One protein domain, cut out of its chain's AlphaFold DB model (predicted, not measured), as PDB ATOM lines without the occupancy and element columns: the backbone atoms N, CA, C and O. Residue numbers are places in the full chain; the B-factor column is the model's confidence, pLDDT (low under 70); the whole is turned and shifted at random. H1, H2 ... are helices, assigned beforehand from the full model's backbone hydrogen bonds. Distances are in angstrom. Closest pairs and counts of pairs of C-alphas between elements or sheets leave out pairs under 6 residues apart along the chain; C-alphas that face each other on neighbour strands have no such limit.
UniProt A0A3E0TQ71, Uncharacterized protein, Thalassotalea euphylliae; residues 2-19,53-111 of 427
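This is residues 2 to 19 and 53 to 111 of the 427 residues of an uncharacterized protein of Thalassotalea euphylliae (UniProt A0A3E0TQ71). H2 and H4 cross steeply, H3 lies alongside, and H1 lies at one end of this group, about perpendicular to H2. The printed part has 77 residues, with four named helices, H1 to H4 in chain order: all helix. It is only just compact, close to loose, with a radius of gyration of the C-alphas of 13.5 A, spanning 43 by 25 by 22 A.

H1, residues 3 to 19, only just touches H2, residues 60 to 73, with 3 pairs of C-alphas within 8 A, through residues 12 to 16 and residue 62 alone; the closest C-alphas, Gln 12 and Val 62, are 6.7 A apart. H4, residues 92 to 104, touches H2 at 48 degrees, a steep tilt, the same way; closest C-alphas Ser 68 and Ile 98, 5.2 A. H3, residues 79 to 88, is close to but not clearly touching H4; closest C-alphas Phe 86 and Arg 95, 6.1 A. Every O i to N i+4 pair is within hydrogen-bond range in H3 and H4, 12 of 13 in H1, 9 of 10 in H2.

H1 runs 24.8 A from C-alpha 3 (-3.391, 42.021, 107.772), H2 19.8 A, H3 14.1 A, and H4 18.5 A to C-alpha 104 (18.081, 25.472, 99.744).

Residues 20 to 52 are cut out; C-alphas 19 and 53 are 20.6 A apart. pLDDT is under 70 at residues 2 to 6, 53 to 56, 75 to 77 and 105 to 108.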
ATOM      1  N   PHE A   2      -5.851  45.516 107.408       40.16
ATOM      2  CA  PHE A   2      -4.385  45.756 107.397       40.16
ATOM      3  C   PHE A   2      -3.507  44.492 107.593       40.16
ATOM      4  O   PHE A   2      -2.341  44.590 107.956       40.16
ATOM      5  N   SER A   3      -4.052  43.288 107.391       53.00
ATOM      6  CA  SER A   3      -3.391  42.021 107.772       53.00
ATOM      7  C   SER A   3      -2.319  41.488 106.794       53.00
ATOM      8  O   SER A   3      -1.299  41.011 107.287       53.00
ATOM      9  N   PRO A   4      -2.498  41.525 105.456       52.44
ATOM     10  CA  PRO A   4      -1.550  40.881 104.528       52.44
ATOM     11  C   PRO A   4      -0.283  41.722 104.326       52.44
ATOM     12  O   PRO A   4       0.827  41.284 104.605       52.44
ATOM     13  N   VAL A   5      -0.458  43.013 104.025       55.09
ATOM     14  CA  VAL A   5       0.643  43.949 103.728       55.09
ATOM     15  C   VAL A   5       1.634  44.097 104.895       55.09
ATOM     16  O   VAL A   5       2.845  44.165 104.683       55.09
ATOM     17  N   ALA A   6       1.156  44.099 106.146       59.72
ATOM     18  CA  ALA A   6       2.023  44.162 107.328       59.72
ATOM     19  C   ALA A   6       2.803  42.849 107.562       59.72
ATOM     20  O   ALA A   6       3.964  42.870 107.986       59.72
ATOM     21  N   ARG A   7       2.189  41.700 107.248       70.12
ATOM     22  CA  ARG A   7       2.816  40.375 107.333       70.12
ATOM     23  C   ARG A   7       3.885  40.211 106.247       70.12
ATOM     24  O   ARG A   7       5.005  39.811 106.558       70.12
ATOM     25  N   ALA A   8       3.594  40.637 105.024       72.88
ATOM     26  CA  ALA A   8       4.540  40.687 103.918       72.88
ATOM     27  C   ALA A   8       5.762  41.577 104.198       72.88
ATOM     28  O   ALA A   8       6.902  41.153 104.003       72.88
ATOM     29  N   ALA A   9       5.548  42.787 104.729       81.25
ATOM     30  CA  ALA A   9       6.639  43.681 105.121       81.25
ATOM     31  C   ALA A   9       7.561  43.035 106.171       81.25
ATOM     32  O   ALA A   9       8.787  43.157 106.089       81.25
ATOM     33  N   THR A  10       6.973  42.290 107.113       84.06
ATOM     34  CA  THR A  10       7.707  41.536 108.136       84.06
ATOM     35  C   THR A  10       8.533  40.414 107.509       84.06
ATOM     36  O   THR A  10       9.735  40.330 107.763       84.06
ATOM     37  N   HIS A  11       7.935  39.583 106.650       82.00
ATOM     38  CA  HIS A  11       8.646  38.497 105.969       82.00
ATOM     39  C   HIS A  11       9.774  39.017 105.077       82.00
ATOM     40  O   HIS A  11      10.894  38.519 105.165       82.00
ATOM     41  N   GLN A  12       9.538  40.083 104.311       89.31
ATOM     42  CA  GLN A  12      10.578  40.732 103.516       89.31
ATOM     43  C   GLN A  12      11.748  41.205 104.388       89.31
ATOM     44  O   GLN A  12      12.913  41.003 104.042       89.31
ATOM     45  N   GLN A  13      11.465  41.852 105.522       88.81
ATOM     46  CA  GLN A  13      12.512  42.310 106.432       88.81
ATOM     47  C   GLN A  13      13.316  41.137 107.008       88.81
ATOM     48  O   GLN A  13      14.544  41.232 107.089       88.81
ATOM     49  N   GLN A  14      12.647  40.032 107.349       87.00
ATOM     50  CA  GLN A  14      13.297  38.818 107.844       87.00
ATOM     51  C   GLN A  14      14.185  38.161 106.786       87.00
ATOM     52  O   GLN A  14      15.336  37.857 107.087       87.00
ATOM     53  N   VAL A  15      13.727  38.033 105.534       86.62
ATOM     54  CA  VAL A  15      14.553  37.521 104.422       86.62
ATOM     55  C   VAL A  15      15.861  38.308 104.321       86.62
ATOM     56  O   VAL A  15      16.944  37.731 104.307       86.62
ATOM     57  N   ILE A  16      15.791  39.640 104.354       90.75
ATOM     58  CA  ILE A  16      16.977  40.504 104.247       90.75
ATOM     59  C   ILE A  16      17.918  40.333 105.445       90.75
ATOM     60  O   ILE A  16      19.141  40.344 105.281       90.75
ATOM     61  N   GLN A  17      17.377  40.198 106.656       91.12
ATOM     62  CA  GLN A  17      18.184  39.966 107.854       91.12
ATOM     63  C   GLN A  17      18.873  38.598 107.815       91.12
ATOM     64  O   GLN A  17      20.074  38.521 108.080       91.12
ATOM     65  N   LEU A  18      18.147  37.548 107.434       84.75
ATOM     66  CA  LEU A  18      18.673  36.189 107.329       84.75
ATOM     67  C   LEU A  18      19.737  36.080 106.236       84.75
ATOM     68  O   LEU A  18      20.786  35.496 106.490       84.75
ATOM     69  N   LEU A  19      19.555  36.726 105.079       86.00
ATOM     70  CA  LEU A  19      20.591  36.801 104.040       86.00
ATOM     71  C   LEU A  19      21.880  37.442 104.570       86.00
ATOM     72  O   LEU A  19      22.964  36.891 104.391       86.00
ATOM     73  N   GLU A  53       1.469  35.964  97.815       67.69
ATOM     74  CA  GLU A  53       0.999  37.349  97.757       67.69
ATOM     75  C   GLU A  53       1.300  37.995  96.391       67.69
ATOM     76  O   GLU A  53       2.378  38.529  96.136       67.69
ATOM     77  N   GLU A  54       0.311  37.948  95.493       57.03
ATOM     78  CA  GLU A  54       0.427  38.323  94.071       57.03
ATOM     79  C   GLU A  54       0.597  39.832  93.787       57.03
ATOM     80  O   GLU A  54       0.947  40.203  92.669       57.03
ATOM     81  N   PHE A  55       0.393  40.718  94.772       57.59
ATOM     82  CA  PHE A  55       0.300  42.177  94.552       57.59
ATOM     83  C   PHE A  55       1.244  43.032  95.414       57.59
ATOM     84  O   PHE A  55       0.987  44.216  95.648       57.59
ATOM     85  N   LEU A  56       2.344  42.467  95.911       66.44
ATOM     86  CA  LEU A  56       3.288  43.196  96.762       66.44
ATOM     87  C   LEU A  56       4.414  43.854  95.964       66.44
ATOM     88  O   LEU A  56       5.107  43.207  95.184       66.44
ATOM     89  N   GLN A  57       4.690  45.126  96.263       77.94
ATOM     90  CA  GLN A  57       5.957  45.752  95.883       77.94
ATOM     91  C   GLN A  57       7.083  45.205  96.768       77.94
ATOM     92  O   GLN A  57       7.340  45.711  97.865       77.94
ATOM     93  N   LEU A  58       7.739  44.148  96.292       83.75
ATOM     94  CA  LEU A  58       8.904  43.568  96.945       83.75
ATOM     95  C   LEU A  58      10.183  44.317  96.564       83.75
ATOM     96  O   LEU A  58      10.328  44.859  95.469       83.75
ATOM     97  N   LYS A  59      11.157  44.326  97.474       86.62
ATOM     98  CA  LYS A  59      12.521  44.764  97.152       86.62
ATOM     99  C   LYS A  59      13.135  43.820  96.105       86.62
ATOM    100  O   LYS A  59      12.922  42.614  96.236       86.62
ATOM    101  N   PRO A  60      13.975  44.312  95.172       85.62
ATOM    102  CA  PRO A  60      14.492  43.521  94.044       85.62
ATOM    103  C   PRO A  60      15.083  42.163  94.451       85.62
ATOM    104  O   PRO A  60      14.602  41.124  94.017       85.62
ATOM    105  N   GLN A  61      16.012  42.158  95.413       85.12
ATOM    106  CA  GLN A  61      16.635  40.934  95.943       85.12
ATOM    107  C   GLN A  61      15.643  39.906  96.525       85.12
ATOM    108  O   GLN A  61      15.946  38.720  96.575       85.12
ATOM    109  N   VAL A  62      14.477  40.348  97.011       88.62
ATOM    110  CA  VAL A  62      13.429  39.461  97.542       88.62
ATOM    111  C   VAL A  62      12.498  39.008  96.418       88.62
ATOM    112  O   VAL A  62      12.124  37.841  96.406       88.62
ATOM    113  N   SER A  63      12.197  39.887  95.453       89.69
ATOM    114  CA  SER A  63      11.445  39.536  94.238       89.69
ATOM    115  C   SER A  63      12.123  38.395  93.487       89.69
ATOM    116  O   SER A  63      11.491  37.372  93.248       89.69
ATOM    117  N   TYR A  64      13.434  38.499  93.241       91.25
ATOM    118  CA  TYR A  64      14.188  37.459  92.538       91.25
ATOM    119  C   TYR A  64      14.139  36.101  93.246       91.25
ATOM    120  O   TYR A  64      14.021  35.070  92.589       91.25
ATOM    121  N   LEU A  65      14.188  36.074  94.583       85.44
ATOM    122  CA  LEU A  65      14.077  34.826  95.349       85.44
ATOM    123  C   LEU A  65      12.677  34.215  95.252       85.44
ATOM    124  O   LEU A  65      12.551  32.998  95.127       85.44
ATOM    125  N   VAL A  66      11.636  35.048  95.302       84.62
ATOM    126  CA  VAL A  66      10.241  34.610  95.168       84.62
ATOM    127  C   VAL A  66       9.975  34.085  93.758       84.62
ATOM    128  O   VAL A  66       9.430  32.995  93.611       84.62
ATOM    129  N   GLU A  67      10.402  34.809  92.724       88.06
ATOM    130  CA  GLU A  67      10.296  34.393  91.320       88.06
ATOM    131  C   GLU A  67      11.029  33.070  91.078       88.06
ATOM    132  O   GLU A  67      10.438  32.120  90.562       88.06
ATOM    133  N   SER A  68      12.270  32.966  91.558       86.06
ATOM    134  CA  SER A  68      13.058  31.732  91.487       86.06
ATOM    135  C   SER A  68      12.340  30.566  92.168       86.06
ATOM    136  O   SER A  68      12.236  29.485  91.592       86.06
ATOM    137  N   LEU A  69      11.795  30.768  93.374       81.81
ATOM    138  CA  LEU A  69      11.074  29.714  94.089       81.81
ATOM    139  C   LEU A  69       9.786  29.304  93.368       81.81
ATOM    140  O   LEU A  69       9.490  28.113  93.316       81.81
ATOM    141  N   LYS A  70       9.041  30.243  92.773       82.00
ATOM    142  CA  LYS A  70       7.846  29.935  91.967       82.00
ATOM    143  C   LYS A  70       8.187  29.076  90.753       82.00
ATOM    144  O   LYS A  70       7.507  28.085  90.502       82.00
ATOM    145  N   VAL A  71       9.264  29.410  90.040       82.81
ATOM    146  CA  VAL A  71       9.739  28.607  88.904       82.81
ATOM    147  C   VAL A  71      10.161  27.216  89.376       82.81
ATOM    148  O   VAL A  71       9.741  26.222  88.796       82.81
ATOM    149  N   LEU A  72      10.931  27.121  90.460       75.88
ATOM    150  CA  LEU A  72      11.467  25.850  90.962       75.88
ATOM    151  C   LEU A  72      10.421  24.936  91.615       75.88
ATOM    152  O   LEU A  72      10.612  23.723  91.649       75.88
ATOM    153  N   SER A  73       9.335  25.497  92.146       71.88
ATOM    154  CA  SER A  73       8.253  24.742  92.797       71.88
ATOM    155  C   SER A  73       7.119  24.341  91.851       71.88
ATOM    156  O   SER A  73       6.238  23.574  92.246       71.88
ATOM    157  N   ASN A  74       7.136  24.816  90.602       74.00
ATOM    158  CA  ASN A  74       6.158  24.418  89.599       74.00
ATOM    159  C   ASN A  74       6.317  22.924  89.246       74.00
ATOM    160  O   ASN A  74       7.417  22.441  88.982       74.00
ATOM    161  N   GLN A  75       5.202  22.189  89.212       58.56
ATOM    162  CA  GLN A  75       5.162  20.738  88.980       58.56
ATOM    163  C   GLN A  75       5.722  20.315  87.612       58.56
ATOM    164  O   GLN A  75       6.116  19.164  87.446       58.56
ATOM    165  N   SER A  76       5.772  21.227  86.636       67.75
ATOM    166  CA  SER A  76       6.343  20.978  85.307       67.75
ATOM    167  C   SER A  76       7.839  21.292  85.195       67.75
ATOM    168  O   SER A  76       8.414  21.121  84.121       67.75
ATOM    169  N   SER A  77       8.472  21.802  86.252       67.94
ATOM    170  CA  SER A  77       9.862  22.251  86.191       67.94
ATOM    171  C   SER A  77      10.827  21.073  86.250       67.94
ATOM    172  O   SER A  77      11.208  20.596  87.318       67.94
ATOM    173  N   THR A  78      11.244  20.601  85.075       80.25
ATOM    174  CA  THR A  78      12.416  19.731  84.930       80.25
ATOM    175  C   THR A  78      13.690  20.558  85.099       80.25
ATOM    176  O   THR A  78      13.677  21.780  84.929       80.25
ATOM    177  N   GLY A  79      14.823  19.927  85.418       79.75
ATOM    178  CA  GLY A  79      16.058  20.700  85.546       79.75
ATOM    179  C   GLY A  79      16.543  21.295  84.212       79.75
ATOM    180  O   GLY A  79      17.238  22.303  84.234       79.75
ATOM    181  N   GLU A  80      16.101  20.767  83.063       82.19
ATOM    182  CA  GLU A  80      16.304  21.397  81.746       82.19
ATOM    183  C   GLU A  80      15.567  22.737  81.635       82.19
ATOM    184  O   GLU A  80      16.140  23.727  81.183       82.19
ATOM    185  N   VAL A  81      14.311  22.797  82.095       84.50
ATOM    186  CA  VAL A  81      13.529  24.043  82.130       84.50
ATOM    187  C   VAL A  81      14.204  25.064  83.042       84.50
ATOM    188  O   VAL A  81      14.281  26.240  82.698       84.50
ATOM    189  N   ILE A  82      14.739  24.615  84.178       84.81
ATOM    190  CA  ILE A  82      15.442  25.480  85.131       84.81
ATOM    191  C   ILE A  82      16.766  25.986  84.540       84.81
ATOM    192  O   ILE A  82      17.063  27.173  84.653       84.81
ATOM    193  N   ALA A  83      17.542  25.121  83.879       86.06
ATOM    194  CA  ALA A  83      18.780  25.502  83.200       86.06
ATOM    195  C   ALA A  83      18.519  26.514  82.075       86.06
ATOM    196  O   ALA A  83      19.223  27.517  81.964       86.06
ATOM    197  N   LYS A  84      17.462  26.300  81.286       87.19
ATOM    198  CA  LYS A  84      17.039  27.245  80.252       87.19
ATOM    199  C   LYS A  84      16.608  28.583  80.850       87.19
ATOM    200  O   LYS A  84      17.093  29.619  80.418       87.19
ATOM    201  N   TYR A  85      15.767  28.563  81.885       88.88
ATOM    202  CA  TYR A  85      15.350  29.775  82.588       88.88
ATOM    203  C   TYR A  85      16.554  30.564  83.118       88.88
ATOM    204  O   TYR A  85      16.644  31.768  82.909       88.88
ATOM    205  N   PHE A  86      17.521  29.881  83.733       89.94
ATOM    206  CA  PHE A  86      18.764  30.500  84.187       89.94
ATOM    207  C   PHE A  86      19.561  31.139  83.041       89.94
ATOM    208  O   PHE A  86      20.098  32.231  83.210       89.94
ATOM    209  N   SER A  87      19.598  30.478  81.883       88.38
ATOM    210  CA  SER A  87      20.297  30.955  80.684       88.38
ATOM    211  C   SER A  87      19.648  32.208  80.081       88.38
ATOM    212  O   SER A  87      20.350  33.044  79.513       88.38
ATOM    213  N   ASP A  88      18.323  32.334  80.208       89.25
ATOM    214  CA  ASP A  88      17.534  33.446  79.666       89.25
ATOM    215  C   ASP A  88      17.591  34.706  80.562       89.25
ATOM    216  O   ASP A  88      17.415  35.830  80.079       89.25
ATOM    217  N   VAL A  89      17.867  34.541  81.862       90.12
ATOM    218  CA  VAL A  89      17.951  35.639  82.837       90.12
ATOM    219  C   VAL A  89      19.215  36.480  82.624       90.12
ATOM    220  O   VAL A  89      20.344  36.000  82.714       90.12
ATOM    221  N   GLN A  90      19.028  37.784  82.408       86.81
ATOM    222  CA  GLN A  90      20.130  38.719  82.161       86.81
ATOM    223  C   GLN A  90      20.758  39.213  83.471       86.81
ATOM    224  O   GLN A  90      21.980  39.356  83.579       86.81
ATOM    225  N   GLU A  91      19.941  39.444  84.499       90.19
ATOM    226  CA  GLU A  91      20.375  40.011  85.768       90.19
ATOM    227  C   GLU A  91      21.204  39.011  86.589       90.19
ATOM    228  O   GLU A  91      20.726  37.959  87.019       90.19
ATOM    229  N   ALA A  92      22.460  39.367  86.879       87.69
ATOM    230  CA  ALA A  92      23.360  38.537  87.684       87.69
ATOM    231  C   ALA A  92      22.809  38.258  89.096       87.69
ATOM    232  O   ALA A  92      22.954  37.151  89.613       87.69
ATOM    233  N   GLU A  93      22.135  39.234  89.711       88.38
ATOM    234  CA  GLU A  93      21.510  39.070  91.031       88.38
ATOM    235  C   GLU A  93      20.374  38.040  91.010       88.38
ATOM    236  O   GLU A  93      20.200  37.287  91.969       88.38
ATOM    237  N   HIS A  94      19.629  37.962  89.905       90.44
ATOM    238  CA  HIS A  94      18.569  36.977  89.741       90.44
ATOM    239  C   HIS A  94      19.160  35.581  89.520       90.44
ATOM    240  O   HIS A  94      18.757  34.640  90.198       90.44
ATOM    241  N   ARG A  95      20.211  35.441  88.702       89.38
ATOM    242  CA  ARG A  95      20.958  34.173  88.591       89.38
ATOM    243  C   ARG A  95      21.480  33.671  89.941       89.38
ATOM    244  O   ARG A  95      21.308  32.499  90.274       89.38
ATOM    245  N   GLN A  96      22.026  34.561  90.771       86.06
ATOM    246  CA  GLN A  96      22.436  34.214  92.137       86.06
ATOM    247  C   GLN A  96      21.259  33.790  93.026       86.06
ATOM    248  O   GLN A  96      21.409  32.877  93.840       86.06
ATOM    249  N   ALA A  97      20.091  34.420  92.875       86.75
ATOM    250  CA  ALA A  97      18.878  34.018  93.578       86.75
ATOM    251  C   ALA A  97      18.425  32.607  93.169       86.75
ATOM    252  O   ALA A  97      18.099  31.811  94.049       86.75
ATOM    253  N   ILE A  98      18.492  32.263  91.877       86.50
ATOM    254  CA  ILE A  98      18.165  30.918  91.376       86.50
ATOM    255  C   ILE A  98      19.102  29.879  92.001       86.50
ATOM    256  O   ILE A  98      18.624  28.916  92.601       86.50
ATOM    257  N   ILE A  99      20.423  30.099  91.938       82.12
ATOM    258  CA  ILE A  99      21.427  29.201  92.541       82.12
ATOM    259  C   ILE A  99      21.161  29.031  94.041       82.12
ATOM    260  O   ILE A  99      21.147  27.910  94.553       82.12
ATOM    261  N   LEU A 100      20.898  30.135  94.748       80.94
ATOM    262  CA  LEU A 100      20.602  30.093  96.174       80.94
ATOM    263  C   LEU A 100      19.354  29.253  96.454       80.94
ATOM    264  O   LEU A 100      19.426  28.349  97.281       80.94
ATOM    265  N   VAL A 101      18.236  29.498  95.771       77.38
ATOM    266  CA  VAL A 101      17.009  28.726  96.006       77.38
ATOM    267  C   VAL A 101      17.225  27.250  95.666       77.38
ATOM    268  O   VAL A 101      16.868  26.404  96.482       77.38
ATOM    269  N   CYS A 102      17.899  26.918  94.561       77.38
ATOM    270  CA  CYS A 102      18.273  25.535  94.243       77.38
ATOM    271  C   CYS A 102      19.105  24.876  95.353       77.38
ATOM    272  O   CYS A 102      18.864  23.718  95.684       77.38
ATOM    273  N   SER A 103      20.039  25.607  95.966       73.00
ATOM    274  CA  SER A 103      20.855  25.091  97.072       73.00
ATOM    275  C   SER A 103      20.064  24.854  98.369       73.00
ATOM    276  O   SER A 103      20.459  24.016  99.178       73.00
ATOM    277  N   LEU A 104      18.948  25.571  98.563       70.69
ATOM    278  CA  LEU A 104      18.081  25.472  99.744       70.69
ATOM    279  C   LEU A 104      17.040  24.348  99.632       70.69
ATOM    280  O   LEU A 104      16.484  23.927 100.648       70.69
ATOM    281  N   LEU A 105      16.744  23.874  98.420       68.25
ATOM    282  CA  LEU A 105      15.739  22.840  98.190       68.25
ATOM    283  C   LEU A 105      16.278  21.443  98.529       68.25
ATOM    284  O   LEU A 105      17.371  21.039  98.132       68.25
ATOM    285  N   SER A 106      15.464  20.661  99.239       60.50
ATOM    286  CA  SER A 106      15.815  19.288  99.628       60.50
ATOM    287  C   SER A 106      15.820  18.313  98.447       60.50
ATOM    288  O   SER A 106      16.591  17.353  98.447       60.50
ATOM    289  N   ASN A 107      14.967  18.555  97.447       63.72
ATOM    290  CA  ASN A 107      14.826  17.707  96.269       63.72
ATOM    291  C   ASN A 107      15.622  18.301  95.110       63.72
ATOM    292  O   ASN A 107      15.286  19.371  94.608       63.72
ATOM    293  N   LYS A 108      16.654  17.582  94.663       67.44
ATOM    294  CA  LYS A 108      17.390  17.950  93.453       67.44
ATOM    295  C   LYS A 108      16.577  17.580  92.212       67.44
ATOM    296  O   LYS A 108      16.180  16.413  92.103       67.44
ATOM    297  N   PRO A 109      16.369  18.508  91.268       70.81
ATOM    298  CA  PRO A 109      15.768  18.167  89.990       70.81
ATOM    299  C   PRO A 109      16.725  17.264  89.202       70.81
ATOM    300  O   PRO A 109      17.947  17.388  89.313       70.81
ATOM    301  N   SER A 110      16.165  16.338  88.429       77.69
ATOM    302  CA  SER A 110      16.941  15.498  87.516       77.69
ATOM    303  C   SER A 110      17.125  16.211  86.180       77.69
ATOM    304  O   SER A 110      16.192  16.860  85.699       77.69
ATOM    305  N   VAL A 111      18.309  16.066  85.590       79.25
ATOM    306  CA  VAL A 111      18.648  16.564  84.253       79.25
ATOM    307  C   VAL A 111      19.379  15.488  83.478       79.25
ATOM    308  O   VAL A 111      20.346  14.903  83.972       79.25
TER     309      VAL A 111